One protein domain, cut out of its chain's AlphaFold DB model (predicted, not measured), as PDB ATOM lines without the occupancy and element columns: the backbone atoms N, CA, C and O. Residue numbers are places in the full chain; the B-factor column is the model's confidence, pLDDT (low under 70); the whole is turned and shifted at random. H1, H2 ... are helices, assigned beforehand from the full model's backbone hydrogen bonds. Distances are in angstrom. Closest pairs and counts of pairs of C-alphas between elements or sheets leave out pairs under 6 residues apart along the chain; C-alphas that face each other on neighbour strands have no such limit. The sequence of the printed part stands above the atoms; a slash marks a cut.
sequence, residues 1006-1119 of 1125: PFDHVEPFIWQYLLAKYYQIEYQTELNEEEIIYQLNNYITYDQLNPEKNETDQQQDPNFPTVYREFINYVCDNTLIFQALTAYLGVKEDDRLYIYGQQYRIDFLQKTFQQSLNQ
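Overview. This is residues 1006 to 1119 of the 1125 residues of an uncharacterized protein of Stylonychia lemnae (UniProt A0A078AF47). Look for a rounded cluster of crossed helices: H1, H2, H3, H4 and H6 stand round a shared middle, with H1 crossing both H2 and H4. H3 and H4 meet as a corner, H6 packs on the last half of H3 and runs nearly parallel to H4, and tiny H5 sits at the outside beside H4. The printed part has 114 residues with six named helices, H1 to H6 in order along the chain, and no named strand; the class is all helix. The whole is compact, with a radius of gyration of the C-alphas of 13.9 A and spans of 35 by 35 by 31 A.

Along the chain. Start at Pro 1006 and go on to C-alpha 1012 at (161.347, 121.238, 80.110), where H1 begins; it covers residues 1012 to 1023 and is 16.9 A long from first to last C-alpha. H2, residues 1033 to 1044, is 16.2 A long. Find C-alpha 1064 at (156.793, 109.733, 91.045); from there H3 runs through residue 1077, over 19.8 A. H4, residues 1079 to 1088, measures 14.2 A, and H5, residues 1093 to 1096, measures 5.1 A. H6, the longest helix, takes residues 1102 to 1117 over 22.7 A and ends at C-alpha 1117, (165.043, 118.599, 105.040).

Arrangement. Begin at H4, the hub, which touches H1, H3 and H5. H1 and H4 are about perpendicular at 77 degrees, and their closest C-alphas, Tyr 1022 and Ala 1084, are 5.1 A apart. H3 and H4 touch only at the corner by their link, with C-alphas 1075 and 1082 closest at 5.1 A. H4 and H5 only just touch, with 3 pairs of C-alphas within 8 A; the closest are Gln 1083 and Arg 1096, 6.5 A apart. With residues 1013 to 1017 alone H1 touches H2, about perpendicular at 81 degrees; C-alphas 1014 and 1036 come closest, at 6.3 A. Residues 1072 to 1077 of H3 touch residues 1102 to 1106 of H6 at a steep tilt of 57 degrees, opposite ways, with C-alphas 1076 and 1102 closest at 5.2 A. H4 and H6 are close but not clearly touching, at a shallow tilt of 10 degrees, the same way; their closest C-alphas, Phe 1082 and Arg 1105, are 7.8 A apart. H2 is close to but not clearly touching H3, with C-alphas 1043 and 1068 closest at 6.1 A. Among the pairs that stay apart are H1 and H6. In H1, H2, H3, H4 and H6 every O i to N i+4 pair is within hydrogen-bond range, while H5 is too short for such a pair.

Size, cuts and confidence. The two C-alphas farthest apart, those of Pro 1062 and Asp 1094, are 37.6 A from each other. The printed part has no cut. Look at residues 1045 to 1063 for the long link, from H2 to H3. The mean pLDDT of the printed part is 84.0, and residues 1006 to 1009, 1097 to 1098 and 1100 are under 70.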
ATOM      1  N   PRO A1006     165.161 114.980  75.987       62.28
ATOM      2  CA  PRO A1006     164.235 114.016  75.379       62.28
ATOM      3  C   PRO A1006     163.549 113.055  76.378       62.28
ATOM      4  O   PRO A1006     163.458 111.861  76.096       62.28
ATOM      5  N   PHE A1007     163.092 113.547  77.533       66.44
ATOM      6  CA  PHE A1007     162.449 112.741  78.580       66.44
ATOM      7  C   PHE A1007     160.994 113.172  78.772       66.44
ATOM      8  O   PHE A1007     160.729 114.322  79.106       66.44
ATOM      9  N   ASP A1008     160.054 112.237  78.621       58.31
ATOM     10  CA  ASP A1008     158.604 112.502  78.653       58.31
ATOM     11  C   ASP A1008     158.038 112.745  80.076       58.31
ATOM     12  O   ASP A1008     156.820 112.763  80.266       58.31
ATOM     13  N   HIS A1009     158.897 112.853  81.099       65.12
ATOM     14  CA  HIS A1009     158.498 112.772  82.514       65.12
ATOM     15  C   HIS A1009     158.968 113.935  83.405       65.12
ATOM     16  O   HIS A1009     158.404 114.116  84.479       65.12
ATOM     17  N   VAL A1010     159.936 114.756  82.974       79.19
ATOM     18  CA  VAL A1010     160.308 115.998  83.679       79.19
ATOM     19  C   VAL A1010     160.118 117.172  82.734       79.19
ATOM     20  O   VAL A1010     160.789 117.257  81.706       79.19
ATOM     21  N   GLU A1011     159.219 118.081  83.100       85.62
ATOM     22  CA  GLU A1011     158.834 119.206  82.254       85.62
ATOM     23  C   GLU A1011     160.031 120.105  81.871       85.62
ATOM     24  O   GLU A1011     160.824 120.483  82.746       85.62
ATOM     25  N   PRO A1012     160.171 120.511  80.589       87.00
ATOM     26  CA  PRO A1012     161.347 121.238  80.110       87.00
ATOM     27  C   PRO A1012     161.664 122.511  80.900       87.00
ATOM     28  O   PRO A1012     162.835 122.797  81.153       87.00
ATOM     29  N   PHE A1013     160.637 123.248  81.338       90.19
ATOM     30  CA  PHE A1013     160.791 124.531  82.029       90.19
ATOM     31  C   PHE A1013     161.602 124.442  83.331       90.19
ATOM     32  O   PHE A1013     162.256 125.418  83.693       90.19
ATOM     33  N   ILE A1014     161.639 123.283  84.002       90.75
ATOM     34  CA  ILE A1014     162.438 123.085  85.223       90.75
ATOM     35  C   ILE A1014     163.933 123.224  84.905       90.75
ATOM     36  O   ILE A1014     164.666 123.936  85.594       90.75
ATOM     37  N   TRP A1015     164.383 122.600  83.815       91.69
ATOM     38  CA  TRP A1015     165.774 122.672  83.374       91.69
ATOM     39  C   TRP A1015     166.145 124.069  82.882       91.69
ATOM     40  O   TRP A1015     167.215 124.581  83.212       91.69
ATOM     41  N   GLN A1016     165.250 124.697  82.119       93.44
ATOM     42  CA  GLN A1016     165.460 126.046  81.596       93.44
ATOM     43  C   GLN A1016     165.557 127.077  82.728       93.44
ATOM     44  O   GLN A1016     166.452 127.919  82.715       93.44
ATOM     45  N   TYR A1017     164.698 126.963  83.746       94.06
ATOM     46  CA  TYR A1017     164.722 127.798  84.945       94.06
ATOM     47  C   TYR A1017     166.016 127.628  85.754       94.06
ATOM     48  O   TYR A1017     166.664 128.622  86.087       94.06
ATOM     49  N   LEU A1018     166.445 126.383  86.015       93.62
ATOM     50  CA  LEU A1018     167.715 126.093  86.694       93.62
ATOM     51  C   LEU A1018     168.907 126.730  85.965       93.62
ATOM     52  O   LEU A1018     169.743 127.392  86.586       93.62
ATOM     53  N   LEU A1019     168.968 126.572  84.639       94.69
ATOM     54  CA  LEU A1019     170.011 127.163  83.803       94.69
ATOM     55  C   LEU A1019     169.943 128.697  83.805       94.69
ATOM     56  O   LEU A1019     170.968 129.350  83.993       94.69
ATOM     57  N   ALA A1020     168.755 129.287  83.660       94.38
ATOM     58  CA  ALA A1020     168.577 130.736  83.687       94.38
ATOM     59  C   ALA A1020     169.028 131.343  85.028       94.38
ATOM     60  O   ALA A1020     169.811 132.295  85.031       94.38
ATOM     61  N   LYS A1021     168.643 130.747  86.167       94.19
ATOM     62  CA  LYS A1021     169.118 131.167  87.498       94.19
ATOM     63  C   LYS A1021     170.637 131.023  87.638       94.19
ATOM     64  O   LYS A1021     171.284 131.959  88.106       94.19
ATOM     65  N   TYR A1022     171.221 129.912  87.181       94.94
ATOM     66  CA  TYR A1022     172.674 129.691  87.208       94.94
ATOM     67  C   TYR A1022     173.458 130.728  86.384       94.94
ATOM     68  O   TYR A1022     174.524 131.190  86.799       94.94
ATOM     69  N   TYR A1023     172.918 131.135  85.234       94.25
ATOM     70  CA  TYR A1023     173.519 132.138  84.352       94.25
ATOM     71  C   TYR A1023     173.104 133.588  84.649       94.25
ATOM     72  O   TYR A1023     173.614 134.491  83.987       94.25
ATOM     73  N   GLN A1024     172.256 133.827  85.658       93.88
ATOM     74  CA  GLN A1024     171.691 135.143  86.009       93.88
ATOM     75  C   GLN A1024     170.919 135.800  84.848       93.88
ATOM     76  O   GLN A1024     170.985 137.009  84.632       93.88
ATOM     77  N   ILE A1025     170.185 134.979  84.097       92.25
ATOM     78  CA  ILE A1025     169.322 135.378  82.984       92.25
ATOM     79  C   ILE A1025     167.875 135.492  83.472       92.25
ATOM     80  O   ILE A1025     167.402 134.670  84.258       92.25
ATOM     81  N   GLU A1026     167.163 136.514  82.995       87.44
ATOM     82  CA  GLU A1026     165.727 136.677  83.234       87.44
ATOM     83  C   GLU A1026     164.953 135.592  82.472       87.44
ATOM     84  O   GLU A1026     164.942 135.569  81.242       87.44
ATOM     85  N   TYR A1027     164.333 134.666  83.207       83.81
ATOM     86  CA  TYR A1027     163.593 133.551  82.623       83.81
ATOM     87  C   TYR A1027     162.169 133.979  82.249       83.81
ATOM     88  O   TYR A1027     161.328 134.183  83.121       83.81
ATOM     89  N   GLN A1028     161.898 134.110  80.950       80.00
ATOM     90  CA  GLN A1028     160.570 134.454  80.435       80.00
ATOM     91  C   GLN A1028     159.743 133.189  80.160       80.00
ATOM     92  O   GLN A1028     160.076 132.391  79.286       80.00
ATOM     93  N   THR A1029     158.655 133.009  80.906       80.88
ATOM     94  CA  THR A1029     157.728 131.870  80.804       80.88
ATOM     95  C   THR A1029     156.290 132.336  81.063       80.88
ATOM     96  O   THR A1029     156.077 133.398  81.646       80.88
ATOM     97  N   GLU A1030     155.301 131.562  80.611       79.50
ATOM     98  CA  GLU A1030     153.883 131.787  80.938       79.50
ATOM     99  C   GLU A1030     153.510 131.250  82.336       79.50
ATOM    100  O   GLU A1030     152.482 131.642  82.887       79.50
ATOM    101  N   LEU A1031     154.344 130.379  82.918       79.94
ATOM    102  CA  LEU A1031     154.171 129.839  84.271       79.94
ATOM    103  C   LEU A1031     154.678 130.822  85.332       79.94
ATOM    104  O   LEU A1031     155.658 131.536  85.125       79.94
ATOM    105  N   ASN A1032     154.048 130.827  86.506       86.00
ATOM    106  CA  ASN A1032     154.537 131.611  87.640       86.00
ATOM    107  C   ASN A1032     155.841 130.996  88.190       86.00
ATOM    108  O   ASN A1032     155.962 129.775  88.291       86.00
ATOM    109  N   GLU A1033     156.799 131.831  88.603       87.94
ATOM    110  CA  GLU A1033     158.054 131.388  89.232       87.94
ATOM    111  C   GLU A1033     157.783 130.503  90.463       87.94
ATOM    112  O   GLU A1033     158.457 129.493  90.658       87.94
ATOM    113  N   GLU A1034     156.736 130.817  91.233       87.31
ATOM    114  CA  GLU A1034     156.290 130.028  92.392       87.31
ATOM    115  C   GLU A1034     155.888 128.588  92.018       87.31
ATOM    116  O   GLU A1034     156.141 127.661  92.785       87.31
ATOM    117  N   GLU A1035     155.307 128.370  90.833       85.94
ATOM    118  CA  GLU A1035     154.865 127.047  90.367       85.94
ATOM    119  C   GLU A1035     156.050 126.179  89.921       85.94
ATOM    120  O   GLU A1035     156.100 124.982  90.214       85.94
ATOM    121  N   ILE A1036     157.050 126.791  89.281       87.94
ATOM    122  CA  ILE A1036     158.292 126.107  88.898       87.94
ATOM    123  C   ILE A1036     159.120 125.766  90.139       87.94
ATOM    124  O   ILE A1036     159.633 124.651  90.242       87.94
ATOM    125  N   ILE A1037     159.214 126.690  91.104       89.12
ATOM    126  CA  ILE A1037     159.840 126.440  92.408       89.12
ATOM    127  C   ILE A1037     159.121 125.298  93.133       89.12
ATOM    128  O   ILE A1037     159.791 124.407  93.643       89.12
ATOM    129  N   TYR A1038     157.785 125.275  93.143       88.62
ATOM    130  CA  TYR A1038     157.009 124.201  93.767       88.62
ATOM    131  C   TYR A1038     157.327 122.824  93.160       88.62
ATOM    132  O   TYR A1038     157.678 121.899  93.892       88.62
ATOM    133  N   GLN A1039     157.299 122.692  91.829       87.12
ATOM    134  CA  GLN A1039     157.625 121.419  91.172       87.12
ATOM    135  C   GLN A1039     159.087 121.002  91.389       87.12
ATOM    136  O   GLN A1039     159.361 119.839  91.684       87.12
ATOM    137  N   LEU A1040     160.032 121.942  91.294       88.31
ATOM    138  CA  LEU A1040     161.447 121.686  91.566       88.31
ATOM    139  C   LEU A1040     161.671 121.247  93.024       88.31
ATOM    140  O   LEU A1040     162.424 120.305  93.272       88.31
ATOM    141  N   ASN A1041     160.978 121.871  93.977       87.69
ATOM    142  CA  ASN A1041     161.033 121.495  95.384       87.69
ATOM    143  C   ASN A1041     160.459 120.090  95.620       87.69
ATOM    144  O   ASN A1041     161.069 119.335  96.367       87.69
ATOM    145  N   ASN A1042     159.385 119.684  94.931       87.44
ATOM    146  CA  ASN A1042     158.837 118.324  95.043       87.44
ATOM    147  C   ASN A1042     159.848 117.239  94.623       87.44
ATOM    148  O   ASN A1042     159.861 116.158  95.214       87.44
ATOM    149  N   TYR A1043     160.728 117.518  93.653       87.31
ATOM    150  CA  TYR A1043     161.859 116.633  93.340       87.31
ATOM    151  C   TYR A1043     162.963 116.688  94.406       87.31
ATOM    152  O   TYR A1043     163.556 115.660  94.711       87.31
ATOM    153  N   ILE A1044     163.249 117.858  94.978       86.31
ATOM    154  CA  ILE A1044     164.313 118.059  95.980       86.31
ATOM    155  C   ILE A1044     163.971 117.428  97.343       86.31
ATOM    156  O   ILE A1044     164.861 116.900  98.006       86.31
ATOM    157  N   THR A1045     162.709 117.480  97.778       84.94
ATOM    158  CA  THR A1045     162.286 117.053  99.127       84.94
ATOM    159  C   THR A1045     161.848 115.590  99.221       84.94
ATOM    160  O   THR A1045     161.510 115.131 100.308       84.94
ATOM    161  N   TYR A1046     161.863 114.842  98.114       86.00
ATOM    162  CA  TYR A1046     161.345 113.474  98.065       86.00
ATOM    163  C   TYR A1046     162.191 112.479  98.887       86.00
ATOM    164  O   TYR A1046     163.300 112.098  98.498       86.00
ATOM    165  N   ASP A1047     161.643 111.993 100.005       83.12
ATOM    166  CA  ASP A1047     162.271 110.957 100.829       83.12
ATOM    167  C   ASP A1047     162.005 109.564 100.231       83.12
ATOM    168  O   ASP A1047     160.968 108.933 100.452       83.12
ATOM    169  N   GLN A1048     162.987 109.059  99.480       79.81
ATOM    170  CA  GLN A1048     162.958 107.711  98.904       79.81
ATOM    171  C   GLN A1048     162.966 106.595  99.972       79.81
ATOM    172  O   GLN A1048     162.539 105.477  99.679       79.81
ATOM    173  N   LEU A1049     163.466 106.859 101.185       79.62
ATOM    174  CA  LEU A1049     163.548 105.871 102.266       79.62
ATOM    175  C   LEU A1049     162.263 105.814 103.100       79.62
ATOM    176  O   LEU A1049     161.959 104.759 103.653       79.62
ATOM    177  N   ASN A1050     161.501 106.910 103.166       80.50
ATOM    178  CA  ASN A1050     160.209 106.968 103.851       80.50
ATOM    179  C   ASN A1050     159.120 107.577 102.943       80.50
ATOM    180  O   ASN A1050     158.701 108.709 103.187       80.50
ATOM    181  N   PRO A1051     158.597 106.840 101.938       77.38
ATOM    182  CA  PRO A1051     157.594 107.371 101.012       77.38
ATOM    183  C   PRO A1051     156.347 107.966 101.689       77.38
ATOM    184  O   PRO A1051     155.775 108.926 101.186       77.38
ATOM    185  N   GLU A1052     155.970 107.433 102.857       77.62
ATOM    186  CA  GLU A1052     154.841 107.888 103.685       77.62
ATOM    187  C   GLU A1052     155.038 109.280 104.320       77.62
ATOM    188  O   GLU A1052     154.080 109.846 104.838       77.62
ATOM    189  N   LYS A1053     156.259 109.837 104.299       79.12
ATOM    190  CA  LYS A1053     156.553 111.199 104.780       79.12
ATOM    191  C   LYS A1053     156.433 112.274 103.701       79.12
ATOM    192  O   LYS A1053     156.595 113.448 104.012       79.12
ATOM    193  N   ASN A1054     156.192 111.899 102.447       85.00
ATOM    194  CA  ASN A1054     156.074 112.873 101.371       85.00
ATOM    195  C   ASN A1054     154.685 113.529 101.401       85.00
ATOM    196  O   ASN A1054     153.664 112.891 101.136       85.00
ATOM    197  N   GLU A1055     154.650 114.813 101.757       76.50
ATOM    198  CA  GLU A1055     153.410 115.513 102.114       76.50
ATOM    199  C   GLU A1055     152.583 115.990 100.909       76.50
ATOM    200  O   GLU A1055     151.416 116.343 101.071       76.50
ATOM    201  N   THR A1056     153.159 116.015  99.703       81.62
ATOM    202  CA  THR A1056     152.498 116.594  98.520       81.62
ATOM    203  C   THR A1056     151.777 115.559  97.655       81.62
ATOM    204  O   THR A1056     152.296 114.472  97.396       81.62
ATOM    205  N   ASP A1057     150.615 115.938  97.111       77.81
ATOM    206  CA  ASP A1057     149.812 115.095  96.208       77.81
ATOM    207  C   ASP A1057     150.615 114.576  94.995       77.81
ATOM    208  O   ASP A1057     150.371 113.471  94.516       77.81
ATOM    209  N   GLN A1058     151.602 115.344  94.505       76.06
ATOM    210  CA  GLN A1058     152.479 114.923  93.402       76.06
ATOM    211  C   GLN A1058     153.445 113.806  93.809       76.06
ATOM    212  O   GLN A1058     153.633 112.858  93.051       76.06
ATOM    213  N   GLN A1059     154.034 113.879  95.006       81.62
ATOM    214  CA  GLN A1059     154.936 112.839  95.511       81.62
ATOM    215  C   GLN A1059     154.192 111.548  95.902       81.62
ATOM    216  O   GLN A1059     154.819 110.499  96.044       81.62
ATOM    217  N   GLN A1060     152.864 111.617  96.048       79.62
ATOM    218  CA  GLN A1060     151.980 110.465  96.251       79.62
ATOM    219  C   GLN A1060     151.544 109.787  94.935       79.62
ATOM    220  O   GLN A1060     150.899 108.735  94.985       79.62
ATOM    221  N   ASP A1061     151.904 110.320  93.755       83.62
ATOM    222  CA  ASP A1061     151.684 109.620  92.483       83.62
ATOM    223  C   ASP A1061     152.535 108.329  92.439       83.62
ATOM    224  O   ASP A1061     153.758 108.396  92.604       83.62
ATOM    225  N   PRO A1062     151.947 107.145  92.166       82.44
ATOM    226  CA  PRO A1062     152.684 105.880  92.088       82.44
ATOM    227  C   PRO A1062     153.859 105.860  91.096       82.44
ATOM    228  O   PRO A1062     154.735 105.003  91.209       82.44
ATOM    229  N   ASN A1063     153.885 106.769  90.118       84.06
ATOM    230  CA  ASN A1063     154.957 106.904  89.133       84.06
ATOM    231  C   ASN A1063     156.072 107.864  89.582       84.06
ATOM    232  O   ASN A1063     157.185 107.771  89.059       84.06
ATOM    233  N   PHE A1064     155.820 108.747  90.559       85.06
ATOM    234  CA  PHE A1064     156.793 109.733  91.045       85.06
ATOM    235  C   PHE A1064     158.162 109.137  91.440       85.06
ATOM    236  O   PHE A1064     159.177 109.730  91.073       85.06
ATOM    237  N   PRO A1065     158.265 107.943  92.072       86.00
ATOM    238  CA  PRO A1065     159.562 107.329  92.379       86.00
ATOM    239  C   PRO A1065     160.419 107.033  91.135       86.00
ATOM    240  O   PRO A1065     161.650 107.029  91.214       86.00
ATOM    241  N   THR A1066     159.782 106.771  89.989       82.12
ATOM    242  CA  THR A1066     160.452 106.551  88.700       82.12
ATOM    243  C   THR A1066     160.905 107.880  88.106       82.12
ATOM    244  O   THR A1066     162.077 108.009  87.758       82.12
ATOM    245  N   VAL A1067     160.024 108.887  88.085       84.56
ATOM    246  CA  VAL A1067     160.347 110.236  87.585       84.56
ATOM    247  C   VAL A1067     161.490 110.869  88.385       84.56
ATOM    248  O   VAL A1067     162.448 111.374  87.806       84.56
ATOM    249  N   TYR A1068     161.454 110.759  89.716       88.25
ATOM    250  CA  TYR A1068     162.538 111.203  90.596       88.25
ATOM    251  C   TYR A1068     163.866 110.497  90.279       88.25
ATOM    252  O   TYR A1068     164.910 111.142  90.191       88.25
ATOM    253  N   ARG A1069     163.855 109.179  90.039       85.38
ATOM    254  CA  ARG A1069     165.072 108.437  89.666       85.38
ATOM    255  C   ARG A1069     165.654 108.923  88.335       85.38
ATOM    256  O   ARG A1069     166.872 109.052  88.221       85.38
ATOM    257  N   GLU A1070     164.808 109.192  87.344       84.56
ATOM    258  CA  GLU A1070     165.234 109.739  86.052       84.56
ATOM    259  C   GLU A1070     165.793 111.160  86.193       84.56
ATOM    260  O   GLU A1070     166.874 111.431  85.667       84.56
ATOM    261  N   PHE A1071     165.140 112.021  86.982       89.81
ATOM    262  CA  PHE A1071     165.636 113.352  87.341       89.81
ATOM    263  C   PHE A1071     167.048 113.287  87.949       89.81
ATOM    264  O   PHE A1071     167.965 113.937  87.445       89.81
ATOM    265  N   ILE A1072     167.260 112.456  88.978       89.69
ATOM    266  CA  ILE A1072     168.564 112.320  89.650       89.69
ATOM    267  C   ILE A1072     169.648 111.794  88.708       89.69
ATOM    268  O   ILE A1072     170.749 112.349  88.683       89.69
ATOM    269  N   ASN A1073     169.351 110.762  87.915       87.06
ATOM    270  CA  ASN A1073     170.303 110.227  86.941       87.06
ATOM    271  C   ASN A1073     170.697 111.303  85.919       87.06
ATOM    272  O   ASN A1073     171.886 111.540  85.705       87.06
ATOM    273  N   TYR A1074     169.713 112.015  85.363       88.50
ATOM    274  CA  TYR A1074     169.950 113.054  84.366       88.50
ATOM    275  C   TYR A1074     170.786 114.223  84.904       88.50
ATOM    276  O   TYR A1074     171.725 114.670  84.238       88.50
ATOM    277  N   VAL A1075     170.496 114.682  86.127       89.69
ATOM    278  CA  VAL A1075     171.302 115.696  86.825       89.69
ATOM    279  C   VAL A1075     172.738 115.204  87.014       89.69
ATOM    280  O   VAL A1075     173.682 115.931  86.709       89.69
ATOM    281  N   CYS A1076     172.929 113.976  87.499       89.00
ATOM    282  CA  CYS A1076     174.258 113.452  87.816       89.00
ATOM    283  C   CYS A1076     175.113 113.176  86.569       89.00
ATOM    284  O   CYS A1076     176.335 113.364  86.618       89.00
ATOM    285  N   ASP A1077     174.495 112.802  85.449       85.88
ATOM    286  CA  ASP A1077     175.176 112.592  84.167       85.88
ATOM    287  C   ASP A1077     175.657 113.903  83.526       85.88
ATOM    288  O   ASP A1077     176.695 113.929  82.858       85.88
ATOM    289  N   ASN A1078     174.965 115.016  83.780       88.62
ATOM    290  CA  ASN A1078     175.210 116.291  83.110       88.62
ATOM    291  C   ASN A1078     175.832 117.338  84.045       88.62
ATOM    292  O   ASN A1078     175.151 117.960  84.857       88.62
ATOM    293  N   THR A1079     177.137 117.591  83.886       88.81
ATOM    294  CA  THR A1079     177.914 118.500  84.758       88.81
ATOM    295  C   THR A1079     177.288 119.890  84.910       88.81
ATOM    296  O   THR A1079     177.193 120.372  86.036       88.81
ATOM    297  N   LEU A1080     176.814 120.508  83.822       91.06
ATOM    298  CA  LEU A1080     176.178 121.827  83.879       91.06
ATOM    299  C   LEU A1080     174.879 121.818  84.704       91.06
ATOM    300  O   LEU A1080     174.660 122.707  85.522       91.06
ATOM    301  N   ILE A1081     174.028 120.801  84.529       93.38
ATOM    302  CA  ILE A1081     172.764 120.674  85.269       93.38
ATOM    303  C   ILE A1081     173.036 120.400  86.753       93.38
ATOM    304  O   ILE A1081     172.415 121.024  87.611       93.38
ATOM    305  N   PHE A1082     174.022 119.554  87.069       92.56
ATOM    306  CA  PHE A1082     174.502 119.365  88.440       92.56
ATOM    307  C   PHE A1082     174.984 120.682  89.069       92.56
ATOM    308  O   PHE A1082     174.601 121.001  90.194       92.56
ATOM    309  N   GLN A1083     175.780 121.481  88.350       91.62
ATOM    310  CA  GLN A1083     176.252 122.791  88.821       91.62
ATOM    311  C   GLN A1083     175.115 123.803  89.010       91.62
ATOM    312  O   GLN A1083     175.150 124.570  89.972       91.62
ATOM    313  N   ALA A1084     174.111 123.793  88.129       93.94
ATOM    314  CA  ALA A1084     172.938 124.658  88.215       93.94
ATOM    315  C   ALA A1084     172.039 124.291  89.406       93.94
ATOM    316  O   ALA A1084     171.685 125.166  90.196       93.94
ATOM    317  N   LEU A1085     171.738 123.001  89.602       93.81
ATOM    318  CA  LEU A1085     170.953 122.529  90.746       93.81
ATOM    319  C   LEU A1085     171.682 122.780  92.072       93.81
ATOM    320  O   LEU A1085     171.096 123.302  93.012       93.81
ATOM    321  N   THR A1086     172.977 122.475  92.154       91.94
ATOM    322  CA  THR A1086     173.750 122.732  93.381       91.94
ATOM    323  C   THR A1086     173.921 124.229  93.668       91.94
ATOM    324  O   THR A1086     173.931 124.615  94.834       91.94
ATOM    325  N   ALA A1087     173.970 125.092  92.644       91.25
ATOM    326  CA  ALA A1087     173.896 126.544  92.831       91.25
ATOM    327  C   ALA A1087     172.537 126.992  93.394       91.25
ATOM    328  O   ALA A1087     172.502 127.811  94.308       91.25
ATOM    329  N   TYR A1088     171.435 126.437  92.875       93.12
ATOM    330  CA  TYR A1088     170.077 126.695  93.366       93.12
ATOM    331  C   TYR A1088     169.914 126.286  94.842       93.12
ATOM    332  O   TYR A1088     169.351 127.038  95.630       93.12
ATOM    333  N   LEU A1089     170.514 125.161  95.245       90.81
ATOM    334  CA  LEU A1089     170.585 124.687  96.637       90.81
ATOM    335  C   LEU A1089     171.557 125.490  97.535       90.81
ATOM    336  O   LEU A1089     171.801 125.104  98.677       90.81
ATOM    337  N   GLY A1090     172.169 126.570  97.038       90.50
ATOM    338  CA  GLY A1090     173.080 127.421  97.815       90.50
ATOM    339  C   GLY A1090     174.466 126.821  98.098       90.50
ATOM    340  O   GLY A1090     175.200 127.345  98.941       90.50
ATOM    341  N   VAL A1091     174.860 125.745  97.409       88.62
ATOM    342  CA  VAL A1091     176.179 125.112  97.578       88.62
ATOM    343  C   VAL A1091     177.278 126.034  97.032       88.62
ATOM    344  O   VAL A1091     177.187 126.560  95.918       88.62
ATOM    345  N   LYS A1092     178.361 126.224  97.795       85.81
ATOM    346  CA  LYS A1092     179.489 127.081  97.393       85.81
ATOM    347  C   LYS A1092     180.202 126.540  96.155       85.81
ATOM    348  O   LYS A1092     180.166 125.352  95.865       85.81
ATOM    349  N   GLU A1093     180.835 127.426  95.391       79.12
ATOM    350  CA  GLU A1093     181.499 127.061  94.127       79.12
ATOM    351  C   GLU A1093     182.663 126.087  94.327       79.12
ATOM    352  O   GLU A1093     182.758 125.090  93.612       79.12
ATOM    353  N   ASP A1094     183.456 126.310  95.376       75.50
ATOM    354  CA  ASP A1094     184.575 125.444  95.754       75.50
ATOM    355  C   ASP A1094     184.126 123.999  96.036       75.50
ATOM    356  O   ASP A1094     184.834 123.062  95.686       75.50
ATOM    357  N   ASP A1095     182.930 123.795  96.602       73.62
ATOM    358  CA  ASP A1095     182.387 122.459  96.890       73.62
ATOM    359  C   ASP A1095     181.792 121.781  95.632       73.62
ATOM    360  O   ASP A1095     181.711 120.554  95.561       73.62
ATOM    361  N   ARG A1096     181.403 122.563  94.610       72.12
ATOM    362  CA  ARG A1096     180.790 122.071  93.359       72.12
ATOM    363  C   ARG A1096     181.811 121.539  92.346       72.12
ATOM    364  O   ARG A1096     181.491 120.640  91.569       72.12
ATOM    365  N   LEU A1097     183.035 122.075  92.337       64.94
ATOM    366  CA  LEU A1097     184.032 121.840  91.276       64.94
ATOM    367  C   LEU A1097     184.777 120.490  91.345       64.94
ATOM    368  O   LEU A1097     185.407 120.096  90.361       64.94
ATOM    369  N   TYR A1098     184.711 119.765  92.469       65.56
ATOM    370  CA  TYR A1098     185.526 118.556  92.699       65.56
ATOM    371  C   TYR A1098     184.766 117.220  92.629       65.56
ATOM    372  O   TYR A1098     185.375 116.163  92.812       65.56
ATOM    373  N   ILE A1099     183.461 117.225  92.337       74.00
ATOM    374  CA  ILE A1099     182.627 116.010  92.364       74.00
ATOM    375  C   ILE A1099     182.585 115.351  90.975       74.00
ATOM    376  O   ILE A1099     181.686 115.570  90.153       74.00
ATOM    377  N   TYR A1100     183.608 114.535  90.716       69.44
ATOM    378  CA  TYR A1100     183.771 113.762  89.484       69.44
ATOM    379  C   TYR A1100     183.196 112.347  89.621       69.44
ATOM    380  O   TYR A1100     183.575 111.600  90.517       69.44
ATOM    381  N   GLY A1101     182.344 111.958  88.668       74.62
ATOM    382  CA  GLY A1101     181.714 110.635  88.605       74.62
ATOM    383  C   GLY A1101     180.259 110.641  89.080       74.62
ATOM    384  O   GLY A1101     179.923 111.267  90.081       74.62
ATOM    385  N   GLN A1102     179.404 109.922  88.347       79.81
ATOM    386  CA  GLN A1102     177.951 109.880  88.541       79.81
ATOM    387  C   GLN A1102     177.564 109.499  89.982       79.81
ATOM    388  O   GLN A1102     176.828 110.239  90.625       79.81
ATOM    389  N   GLN A1103     178.127 108.414  90.530       78.50
ATOM    390  CA  GLN A1103     177.792 107.949  91.885       78.50
ATOM    391  C   GLN A1103     178.106 108.994  92.965       78.50
ATOM    392  O   GLN A1103     177.259 109.276  93.801       78.50
ATOM    393  N   TYR A1104     179.274 109.642  92.910       80.56
ATOM    394  CA  TYR A1104     179.636 110.680  93.884       80.56
ATOM    395  C   TYR A1104     178.707 111.901  93.824       80.56
ATOM    396  O   TYR A1104     178.502 112.561  94.840       80.56
ATOM    397  N   ARG A1105     178.124 112.197  92.654       87.56
ATOM    398  CA  ARG A1105     177.105 113.245  92.489       87.56
ATOM    399  C   ARG A1105     175.756 112.832  93.081       87.56
ATOM    400  O   ARG A1105     175.127 113.665  93.728       87.56
ATOM    401  N   ILE A1106     175.360 111.566  92.924       82.19
ATOM    402  CA  ILE A1106     174.159 110.995  93.557       82.19
ATOM    403  C   ILE A1106     174.301 111.060  95.082       82.19
ATOM    404  O   ILE A1106     173.459 111.663  95.746       82.19
ATOM    405  N   ASP A1107     175.396 110.520  95.624       82.06
ATOM    406  CA  ASP A1107     175.681 110.496  97.064       82.06
ATOM    407  C   ASP A1107     175.714 111.920  97.656       82.06
ATOM    408  O   ASP A1107     175.247 112.160  98.772       82.06
ATOM    409  N   PHE A1108     176.253 112.886  96.898       89.19
ATOM    410  CA  PHE A1108     176.275 114.293  97.288       89.19
ATOM    411  C   PHE A1108     174.874 114.907  97.327       89.19
ATOM    412  O   PHE A1108     174.507 115.468  98.356       89.19
ATOM    413  N   LEU A1109     174.077 114.779  96.258       86.06
ATOM    414  CA  LEU A1109     172.722 115.344  96.216       86.06
ATOM    415  C   LEU A1109     171.822 114.739  97.290       86.06
ATOM    416  O   LEU A1109     171.164 115.489  98.001       86.06
ATOM    417  N   GLN A1110     171.863 113.417  97.486       84.12
ATOM    418  CA  GLN A1110     171.124 112.752  98.565       84.12
ATOM    419  C   GLN A1110     171.482 113.337  99.937       84.12
ATOM    420  O   GLN A1110     170.597 113.635 100.739       84.12
ATOM    421  N   LYS A1111     172.774 113.573 100.196       85.75
ATOM    422  CA  LYS A1111     173.231 114.203 101.438       85.75
ATOM    423  C   LYS A1111     172.796 115.669 101.547       85.75
ATOM    424  O   LYS A1111     172.410 116.089 102.634       85.75
ATOM    425  N   THR A1112     172.852 116.445 100.465       85.75
ATOM    426  CA  THR A1112     172.414 117.851 100.449       85.75
ATOM    427  C   THR A1112     170.908 117.970 100.680       85.75
ATOM    428  O   THR A1112     170.502 118.772 101.515       85.75
ATOM    429  N   PHE A1113     170.090 117.133 100.038       86.00
ATOM    430  CA  PHE A1113     168.639 117.083 100.248       86.00
ATOM    431  C   PHE A1113     168.277 116.662 101.673       86.00
ATOM    432  O   PHE A1113     167.449 117.291 102.329       86.00
ATOM    433  N   GLN A1114     168.968 115.657 102.214       80.94
ATOM    434  CA  GLN A1114     168.791 115.272 103.611       80.94
ATOM    435  C   GLN A1114     169.229 116.391 104.575       80.94
ATOM    436  O   GLN A1114     168.683 116.510 105.667       80.94
ATOM    437  N   GLN A1115     170.186 117.243 104.197       82.75
ATOM    438  CA  GLN A1115     170.566 118.418 104.987       82.75
ATOM    439  C   GLN A1115     169.557 119.569 104.889       82.75
ATOM    440  O   GLN A1115     169.352 120.224 105.906       82.75
ATOM    441  N   SER A1116     168.919 119.805 103.736       77.06
ATOM    442  CA  SER A1116     167.860 120.819 103.614       77.06
ATOM    443  C   SER A1116     166.586 120.409 104.354       77.06
ATOM    444  O   SER A1116     166.048 121.222 105.094       77.06
ATOM    445  N   LEU A1117     166.178 119.136 104.271       73.62
ATOM    446  CA  LEU A1117     165.043 118.599 105.040       73.62
ATOM    447  C   LEU A1117     165.230 118.771 106.561       73.62
ATOM    448  O   LEU A1117     164.284 119.065 107.279       73.62
ATOM    449  N   ASN A1118     166.465 118.646 107.060       75.88
ATOM    450  CA  ASN A1118     166.785 118.849 108.478       75.88
ATOM    451  C   ASN A1118     166.929 120.334 108.892       75.88
ATOM    452  O   ASN A1118     167.234 120.601 110.053       75.88
ATOM    453  N   GLN A1119     166.778 121.300 107.975       71.06
ATOM    454  CA  GLN A1119     166.844 122.739 108.283       71.06
ATOM    455  C   GLN A1119     165.462 123.394 108.444       71.06
ATOM    456  O   GLN A1119     165.398 124.538 108.891       71.06
TER     457      GLN A1119